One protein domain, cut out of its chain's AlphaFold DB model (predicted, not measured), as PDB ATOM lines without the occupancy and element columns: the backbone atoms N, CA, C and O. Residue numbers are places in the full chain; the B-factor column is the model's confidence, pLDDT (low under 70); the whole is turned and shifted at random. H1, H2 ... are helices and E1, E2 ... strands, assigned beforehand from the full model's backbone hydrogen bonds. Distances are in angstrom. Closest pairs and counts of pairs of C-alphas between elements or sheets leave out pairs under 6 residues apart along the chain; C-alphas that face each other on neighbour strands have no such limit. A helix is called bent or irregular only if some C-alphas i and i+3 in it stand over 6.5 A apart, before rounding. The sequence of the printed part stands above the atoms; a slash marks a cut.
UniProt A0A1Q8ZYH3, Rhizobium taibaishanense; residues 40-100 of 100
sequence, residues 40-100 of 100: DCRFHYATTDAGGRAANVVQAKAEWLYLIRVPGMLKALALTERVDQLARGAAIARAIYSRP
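AT A GLANCE: This is residues 40 to 100 of the 100 residues of a protein of Rhizobium taibaishanense (UniProt A0A1Q8ZYH3). A long two-stranded hairpin, E1 and E2, is followed by one long helix, H1, which folds back from the end of E2 and makes a narrow, open V with it. Residues 75 to 83 of H1 come near E2, while residues 84 to 100, of which 84 to 96 belong to H1, stick out, as do residues 53 to 58 in the loop of the hairpin. The printed part has 61 residues, with two named strands and one named helix in the order E1, E2, H1; the sheet has the order E1 - E2 and is antiparallel, and the class is mixed, helices and strands. The whole is loose, with a radius of gyration of the C-alphas of 15.0 A, and its outline is flat, spanning 44 by 26 by 13 A.

IN THESE COORDINATES: Start at Asp 40 and go on to C-alpha 42 at (186.239, 108.820, 173.444), where strand E1 begins; it takes residues 42 to 49 and is 22.2 A long from first to last C-alpha. Pass residues 50 to 60 and find strand E2 at residues 61 to 71, 32.7 A long, ending with C-alpha 71 at (186.044, 111.674, 182.922). After Gly 72, helix H1 takes residues 73 to 96; over 34.9 A it runs to C-alpha 96 at (194.483, 130.327, 152.402).

HOW THE PARTS SIT: Look first at the hairpin of E1 and E2, which are antiparallel, with 161 degrees between their directions. The C-alphas of Tyr 45 and Tyr 66 face each other at 4.5 A. Within hydrogen-bond range you will find N 44 and O 67, 2.9 A apart, and N 63 and O 49, 2.8 A apart. Next compare E2 with H1: 4 pairs of their C-alphas are within 8 A, and the closest are those of Val 70 and Ala 76, 5.6 A apart. Their centres are 11.1 A apart. E1 and H1 are apart. In H1, which is not bent, every O i to N i+4 pair is within hydrogen-bond range.

THE WHOLE: The two C-alphas farthest apart are those of Gly 72 and Pro 100, at 46.2 A. The link from E1 to E2 is long, with 11 residues, and the link from E2 to H1 is tight, with 1 residue. The printed part has no cut and ends at Pro 100, the chain's last residue. Read the B-factor column for the model's confidence: the mean pLDDT of the printed part is 86.5, and residues 97 to 100 are under 70.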
ATOM      1  N   ASP A  40     190.314 106.238 178.612       85.38
ATOM      2  CA  ASP A  40     188.948 106.527 179.052       85.38
ATOM      3  C   ASP A  40     188.276 107.630 178.218       85.38
ATOM      4  O   ASP A  40     187.060 107.771 178.267       85.38
ATOM      5  N   CYS A  41     189.036 108.358 177.398       86.94
ATOM      6  CA  CYS A  41     188.493 109.373 176.512       86.94
ATOM      7  C   CYS A  41     187.979 108.758 175.204       86.94
ATOM      8  O   CYS A  41     188.600 107.862 174.615       86.94
ATOM      9  N   ARG A  42     186.834 109.242 174.718       86.81
ATOM     10  CA  ARG A  42     186.239 108.820 173.444       86.81
ATOM     11  C   ARG A  42     185.846 110.032 172.614       86.81
ATOM     12  O   ARG A  42     185.248 110.975 173.122       86.81
ATOM     13  N   PHE A  43     186.152 109.942 171.328       88.81
ATOM     14  CA  PHE A  43     185.713 110.866 170.296       88.81
ATOM     15  C   PHE A  43     184.869 110.097 169.291       88.81
ATOM     16  O   PHE A  43     185.307 109.069 168.770       88.81
ATOM     17  N   HIS A  44     183.688 110.620 169.006       87.94
ATOM     18  CA  HIS A  44     182.852 110.179 167.904       87.94
ATOM     19  C   HIS A  44     182.481 111.399 167.079       87.94
ATOM     20  O   HIS A  44     182.306 112.487 167.626       87.94
ATOM     21  N   TYR A  45     182.355 111.216 165.773       89.25
ATOM     22  CA  TYR A  45     181.829 112.251 164.907       89.25
ATOM     23  C   TYR A  45     180.929 111.650 163.845       89.25
ATOM     24  O   TYR A  45     181.073 110.483 163.475       89.25
ATOM     25  N   ALA A  46     179.990 112.459 163.382       89.50
ATOM     26  CA  ALA A  46     179.091 112.112 162.302       89.50
ATOM     27  C   ALA A  46     178.884 113.328 161.408       89.50
ATOM     28  O   ALA A  46     178.703 114.444 161.895       89.50
ATOM     29  N   THR A  47     178.876 113.088 160.103       88.25
ATOM     30  CA  THR A  47     178.378 114.048 159.124       88.25
ATOM     31  C   THR A  47     176.883 114.227 159.333       88.25
ATOM     32  O   THR A  47     176.131 113.258 159.224       88.25
ATOM     33  N   THR A  48     176.450 115.448 159.629       90.00
ATOM     34  CA  THR A  48     175.025 115.783 159.735       90.00
ATOM     35  C   THR A  48     174.516 116.455 158.467       90.00
ATOM     36  O   THR A  48     173.371 116.233 158.087       90.00
ATOM     37  N   ASP A  49     175.378 117.202 157.773       89.19
ATOM     38  CA  ASP A  49     175.092 117.786 156.463       89.19
ATOM     39  C   ASP A  49     176.386 117.921 155.645       89.19
ATOM     40  O   ASP A  49     177.314 118.618 156.043       89.19
ATOM     41  N   ALA A  50     176.465 117.277 154.480       86.62
ATOM     42  CA  ALA A  50     177.597 117.449 153.560       86.62
ATOM     43  C   ALA A  50     177.462 118.704 152.670       86.62
ATOM     44  O   ALA A  50     178.324 118.954 151.831       86.62
ATOM     45  N   GLY A  51     176.365 119.457 152.812       85.81
ATOM     46  CA  GLY A  51     175.987 120.632 152.026       85.81
ATOM     47  C   GLY A  51     175.200 120.322 150.755       85.81
ATOM     48  O   GLY A  51     174.597 121.214 150.163       85.81
ATOM     49  N   GLY A  52     175.174 119.057 150.336       86.19
ATOM     50  CA  GLY A  52     174.449 118.591 149.164       86.19
ATOM     51  C   GLY A  52     174.812 117.155 148.791       86.19
ATOM     52  O   GLY A  52     175.690 116.535 149.382       86.19
ATOM     53  N   ARG A  53     174.123 116.616 147.782       88.00
ATOM     54  CA  ARG A  53     174.325 115.240 147.276       88.00
ATOM     55  C   ARG A  53     175.062 115.160 145.938       88.00
ATOM     56  O   ARG A  53     175.374 114.072 145.469       88.00
ATOM     57  N   ALA A  54     175.269 116.299 145.283       90.12
ATOM     58  CA  ALA A  54     175.907 116.353 143.975       90.12
ATOM     59  C   ALA A  54     177.433 116.342 144.142       90.12
ATOM     60  O   ALA A  54     178.009 117.299 144.652       90.12
ATOM     61  N   ALA A  55     178.081 115.264 143.694       85.38
ATOM     62  CA  ALA A  55     179.528 115.073 143.828       85.38
ATOM     63  C   ALA A  55     180.367 116.065 142.999       85.38
ATOM     64  O   ALA A  55     181.536 116.287 143.289       85.38
ATOM     65  N   ASN A  56     179.774 116.669 141.969       88.75
ATOM     66  CA  ASN A  56     180.411 117.654 141.094       88.75
ATOM     67  C   ASN A  56     180.111 119.110 141.494       88.75
ATOM     68  O   ASN A  56     180.408 120.022 140.726       88.75
ATOM     69  N   VAL A  57     179.495 119.334 142.659       87.19
ATOM     70  CA  VAL A  57     179.165 120.669 143.163       87.19
ATOM     71  C   VAL A  57     180.010 120.971 144.390       87.19
ATOM     72  O   VAL A  57     180.059 120.199 145.346       87.19
ATOM     73  N   VAL A  58     180.646 122.138 144.366       86.06
ATOM     74  CA  VAL A  58     181.333 122.701 145.525       86.06
ATOM     75  C   VAL A  58     180.295 123.162 146.542       86.06
ATOM     76  O   VAL A  58     179.533 124.092 146.278       86.06
ATOM     77  N   GLN A  59     180.276 122.520 147.708       86.94
ATOM     78  CA  GLN A  59     179.306 122.821 148.757       86.94
ATOM     79  C   GLN A  59     179.766 124.008 149.613       86.94
ATOM     80  O   GLN A  59     180.891 124.026 150.117       86.94
ATOM     81  N   ALA A  60     178.885 124.996 149.790       85.31
ATOM     82  CA  ALA A  60     179.156 126.208 150.578       85.31
ATOM     83  C   ALA A  60     178.975 126.013 152.099       85.31
ATOM     84  O   ALA A  60     179.288 126.881 152.915       85.31
ATOM     85  N   LYS A  61     178.428 124.872 152.509       87.31
ATOM     86  CA  LYS A  61     178.199 124.543 153.912       87.31
ATOM     87  C   LYS A  61     178.495 123.072 154.134       87.31
ATOM     88  O   LYS A  61     178.282 122.265 153.239       87.31
ATOM     89  N   ALA A  62     179.009 122.756 155.309       89.62
ATOM     90  CA  ALA A  62     179.174 121.398 155.788       89.62
ATOM     91  C   ALA A  62     179.024 121.410 157.317       89.62
ATOM     92  O   ALA A  62     179.500 122.333 157.984       89.62
ATOM     93  N   GLU A  63     178.350 120.409 157.876       88.94
ATOM     94  CA  GLU A  63     178.072 120.290 159.309       88.94
ATOM     95  C   GLU A  63     178.415 118.905 159.832       88.94
ATOM     96  O   GLU A  63     177.971 117.881 159.298       88.94
ATOM     97  N   TRP A  64     179.233 118.891 160.879       90.06
ATOM     98  CA  TRP A  64     179.630 117.686 161.589       90.06
ATOM     99  C   TRP A  64     179.266 117.830 163.063       90.06
ATOM    100  O   TRP A  64     179.468 118.872 163.691       90.06
ATOM    101  N   LEU A  65     178.758 116.746 163.636       89.62
ATOM    102  CA  LEU A  65     178.543 116.611 165.068       89.62
ATOM    103  C   LEU A  65     179.751 115.914 165.679       89.62
ATOM    104  O   LEU A  65     180.114 114.830 165.226       89.62
ATOM    105  N   TYR A  66     180.311 116.490 166.744       89.56
ATOM    106  CA  TYR A  66     181.325 115.839 167.566       89.56
ATOM    107  C   TYR A  66     180.752 115.519 168.947       89.56
ATOM    108  O   TYR A  66     180.189 116.372 169.635       89.56
ATOM    109  N   LEU A  67     180.928 114.265 169.352       89.50
ATOM    110  CA  LEU A  67     180.583 113.751 170.668       89.50
ATOM    111  C   LEU A  67     181.871 113.391 171.403       89.50
ATOM    112  O   LEU A  67     182.639 112.525 170.970       89.50
ATOM    113  N   ILE A  68     182.066 114.040 172.544       88.25
ATOM    114  CA  ILE A  68     183.255 113.917 173.376       88.25
ATOM    115  C   ILE A  68     182.841 113.316 174.718       88.25
ATOM    116  O   ILE A  68     181.946 113.833 175.393       88.25
ATOM    117  N   ARG A  69     183.492 112.219 175.109       88.50
ATOM    118  CA  ARG A  69     183.321 111.600 176.431       88.50
ATOM    119  C   ARG A  69     184.652 111.550 177.148       88.50
ATOM    120  O   ARG A  69     185.617 111.001 176.611       88.50
ATOM    121  N   VAL A  70     184.701 112.160 178.324       89.12
ATOM    122  CA  VAL A  70     185.909 112.296 179.141       89.12
ATOM    123  C   VAL A  70     185.505 112.251 180.615       89.12
ATOM    124  O   VAL A  70     184.501 112.858 180.998       89.12
ATOM    125  N   PRO A  71     186.300 111.613 181.491       88.38
ATOM    126  CA  PRO A  71     186.044 111.674 182.922       88.38
ATOM    127  C   PRO A  71     186.353 113.066 183.481       88.38
ATOM    128  O   PRO A  71     187.514 113.474 183.592       88.38
ATOM    129  N   GLY A  72     185.299 113.759 183.908       88.38
ATOM    130  CA  GLY A  72     185.374 115.034 184.613       88.38
ATOM    131  C   GLY A  72     185.228 116.267 183.718       88.38
ATOM    132  O   GLY A  72     185.889 116.419 182.691       88.38
ATOM    133  N   MET A  73     184.402 117.202 184.188       86.38
ATOM    134  CA  MET A  73     183.980 118.390 183.440       86.38
ATOM    135  C   MET A  73     185.144 119.298 183.027       86.38
ATOM    136  O   MET A  73     185.191 119.761 181.894       86.38
ATOM    137  N   LEU A  74     186.128 119.521 183.906       89.25
ATOM    138  CA  LEU A  74     187.271 120.391 183.591       89.25
ATOM    139  C   LEU A  74     188.091 119.869 182.406       89.25
ATOM    140  O   LEU A  74     188.522 120.648 181.560       89.25
ATOM    141  N   LYS A  75     188.276 118.546 182.315       87.50
ATOM    142  CA  LYS A  75     188.967 117.933 181.177       87.50
ATOM    143  C   LYS A  75     188.119 118.009 179.911       87.50
ATOM    144  O   LYS A  75     188.661 118.280 178.845       87.50
ATOM    145  N   ALA A  76     186.808 117.800 180.035       87.75
ATOM    146  CA  ALA A  76     185.878 117.910 178.918       87.75
ATOM    147  C   ALA A  76     185.873 119.333 178.323       87.75
ATOM    148  O   ALA A  76     185.981 119.488 177.108       87.75
ATOM    149  N   LEU A  77     185.861 120.370 179.168       89.06
ATOM    150  CA  LEU A  77     185.958 121.773 178.748       89.06
ATOM    151  C   LEU A  77     187.307 122.092 178.091       89.06
ATOM    152  O   LEU A  77     187.337 122.651 176.999       89.06
ATOM    153  N   ALA A  78     188.421 121.686 178.710       89.75
ATOM    154  CA  ALA A  78     189.754 121.913 178.151       89.75
ATOM    155  C   ALA A  78     189.939 121.228 176.788       89.75
ATOM    156  O   ALA A  78     190.593 121.760 175.894       89.75
ATOM    157  N   LEU A  79     189.361 120.038 176.620       89.50
ATOM    158  CA  LEU A  79     189.397 119.325 175.354       89.50
ATOM    159  C   LEU A  79     188.501 119.980 174.306       89.50
ATOM    160  O   LEU A  79     188.926 120.091 173.162       89.50
ATOM    161  N   THR A  80     187.312 120.440 174.699       88.81
ATOM    162  CA  THR A  80     186.411 121.187 173.809       88.81
ATOM    163  C   THR A  80     187.125 122.420 173.261       88.81
ATOM    164  O   THR A  80     187.211 122.558 172.052       88.81
ATOM    165  N   GLU A  81     187.806 123.207 174.097       91.56
ATOM    166  CA  GLU A  81     188.582 124.366 173.624       91.56
ATOM    167  C   GLU A  81     189.653 123.994 172.577       91.56
ATOM    168  O   GLU A  81     189.878 124.722 171.610       91.56
ATOM    169  N   ARG A  82     190.308 122.833 172.714       92.06
ATOM    170  CA  ARG A  82     191.263 122.348 171.698       92.06
ATOM    171  C   ARG A  82     190.560 121.990 170.387       92.06
ATOM    172  O   ARG A  82     191.111 122.238 169.317       92.06
ATOM    173  N   VAL A  83     189.358 121.419 170.459       91.12
ATOM    174  CA  VAL A  83     188.518 121.144 169.284       91.12
ATOM    175  C   VAL A  83     188.100 122.448 168.601       91.12
ATOM    176  O   VAL A  83     188.221 122.548 167.382       91.12
ATOM    177  N   ASP A  84     187.727 123.474 169.364       90.94
ATOM    178  CA  ASP A  84     187.406 124.805 168.839       90.94
ATOM    179  C   ASP A  84     188.604 125.422 168.103       90.94
ATOM    180  O   ASP A  84     188.463 126.017 167.031       90.94
ATOM    181  N   GLN A  85     189.812 125.267 168.651       93.06
ATOM    182  CA  GLN A  85     191.045 125.722 168.005       93.06
ATOM    183  C   GLN A  85     191.306 124.992 166.685       93.06
ATOM    184  O   GLN A  85     191.694 125.639 165.710       93.06
ATOM    185  N   LEU A  86     191.055 123.681 166.619       92.31
ATOM    186  CA  LEU A  86     191.144 122.928 165.367       92.31
ATOM    187  C   LEU A  86     190.115 123.402 164.341       92.31
ATOM    188  O   LEU A  86     190.478 123.598 163.184       92.31
ATOM    189  N   ALA A  87     188.866 123.626 164.756       89.75
ATOM    190  CA  ALA A  87     187.816 124.127 163.874       89.75
ATOM    191  C   ALA A  87     188.205 125.490 163.271       89.75
ATOM    192  O   ALA A  87     188.141 125.686 162.055       89.75
ATOM    193  N   ARG A  88     188.704 126.414 164.107       90.06
ATOM    194  CA  ARG A  88     189.223 127.720 163.666       90.06
ATOM    195  C   ARG A  88     190.425 127.576 162.731       90.06
ATOM    196  O   ARG A  88     190.467 128.214 161.681       90.06
ATOM    197  N   GLY A  89     191.385 126.723 163.084       91.31
ATOM    198  CA  GLY A  89     192.577 126.465 162.276       91.31
ATOM    199  C   GLY A  89     192.239 125.889 160.902       91.31
ATOM    200  O   GLY A  89     192.780 126.344 159.897       91.31
ATOM    201  N   ALA A  90     191.292 124.954 160.836       90.06
ATOM    202  CA  ALA A  90     190.837 124.363 159.588       90.06
ATOM    203  C   ALA A  90     190.114 125.381 158.692       90.06
ATOM    204  O   ALA A  90     190.361 125.421 157.485       90.06
ATOM    205  N   ALA A  91     189.294 126.264 159.275       87.12
ATOM    206  CA  ALA A  91     188.666 127.363 158.544       87.12
ATOM    207  C   ALA A  91     189.707 128.331 157.944       87.12
ATOM    208  O   ALA A  91     189.606 128.700 156.773       87.12
ATOM    209  N   ILE A  92     190.746 128.689 158.710       88.12
ATOM    210  CA  ILE A  92     191.849 129.545 158.238       88.12
ATOM    211  C   ILE A  92     192.653 128.848 157.138       88.12
ATOM    212  O   ILE A  92     192.852 129.421 156.066       88.12
ATOM    213  N   ALA A  93     193.088 127.607 157.372       87.12
ATOM    214  CA  ALA A  93     193.835 126.819 156.395       87.12
ATOM    215  C   ALA A  93     193.059 126.723 155.078       87.12
ATOM    216  O   ALA A  93     193.611 126.965 154.002       87.12
ATOM    217  N   ARG A  94     191.746 126.474 155.158       84.31
ATOM    218  CA  ARG A  94     190.898 126.433 153.972       84.31
ATOM    219  C   ARG A  94     190.805 127.776 153.252       84.31
ATOM    220  O   ARG A  94     190.762 127.804 152.018       84.31
ATOM    221  N   ALA A  95     190.765 128.882 153.988       80.88
ATOM    222  CA  ALA A  95     190.727 130.214 153.399       80.88
ATOM    223  C   ALA A  95     191.995 130.515 152.577       80.88
ATOM    224  O   ALA A  95     191.874 131.086 151.494       80.88
ATOM    225  N   ILE A  96     193.172 130.056 153.028       79.50
ATOM    226  CA  ILE A  96     194.483 130.327 152.402       79.50
ATOM    227  C   ILE A  96     194.641 129.666 151.024       79.50
ATOM    228  O   ILE A  96     195.129 130.303 150.095       79.50
ATOM    229  N   TYR A  97     194.200 128.416 150.844       68.06
ATOM    230  CA  TYR A  97     194.347 127.686 149.565       68.06
ATOM    231  C   TYR A  97     193.396 128.147 148.454       68.06
ATOM    232  O   TYR A  97     193.346 127.573 147.366       68.06
ATOM    233  N   SER A  98     192.623 129.192 148.717       59.22
ATOM    234  CA  SER A  98     191.739 129.786 147.732       59.22
ATOM    235  C   SER A  98     192.568 130.731 146.866       59.22
ATOM    236  O   SER A  98     192.857 131.851 147.282       59.22
ATOM    237  N   ARG A  99     193.009 130.261 145.692       57.78
ATOM    238  CA  ARG A  99     193.643 131.133 144.692       57.78
ATOM    239  C   ARG A  99     192.705 132.306 144.336       57.78
ATOM    240  O   ARG A  99     191.489 132.131 144.464       57.78
ATOM    241  N   PRO A 100     193.255 133.475 143.947       57.31
ATOM    242  CA  PRO A 100     192.462 134.578 143.407       57.31
ATOM    243  C   PRO A 100     191.645 134.146 142.185       57.31
ATOM    244  O   PRO A 100     192.113 133.243 141.451       57.31
TER     245      PRO A 100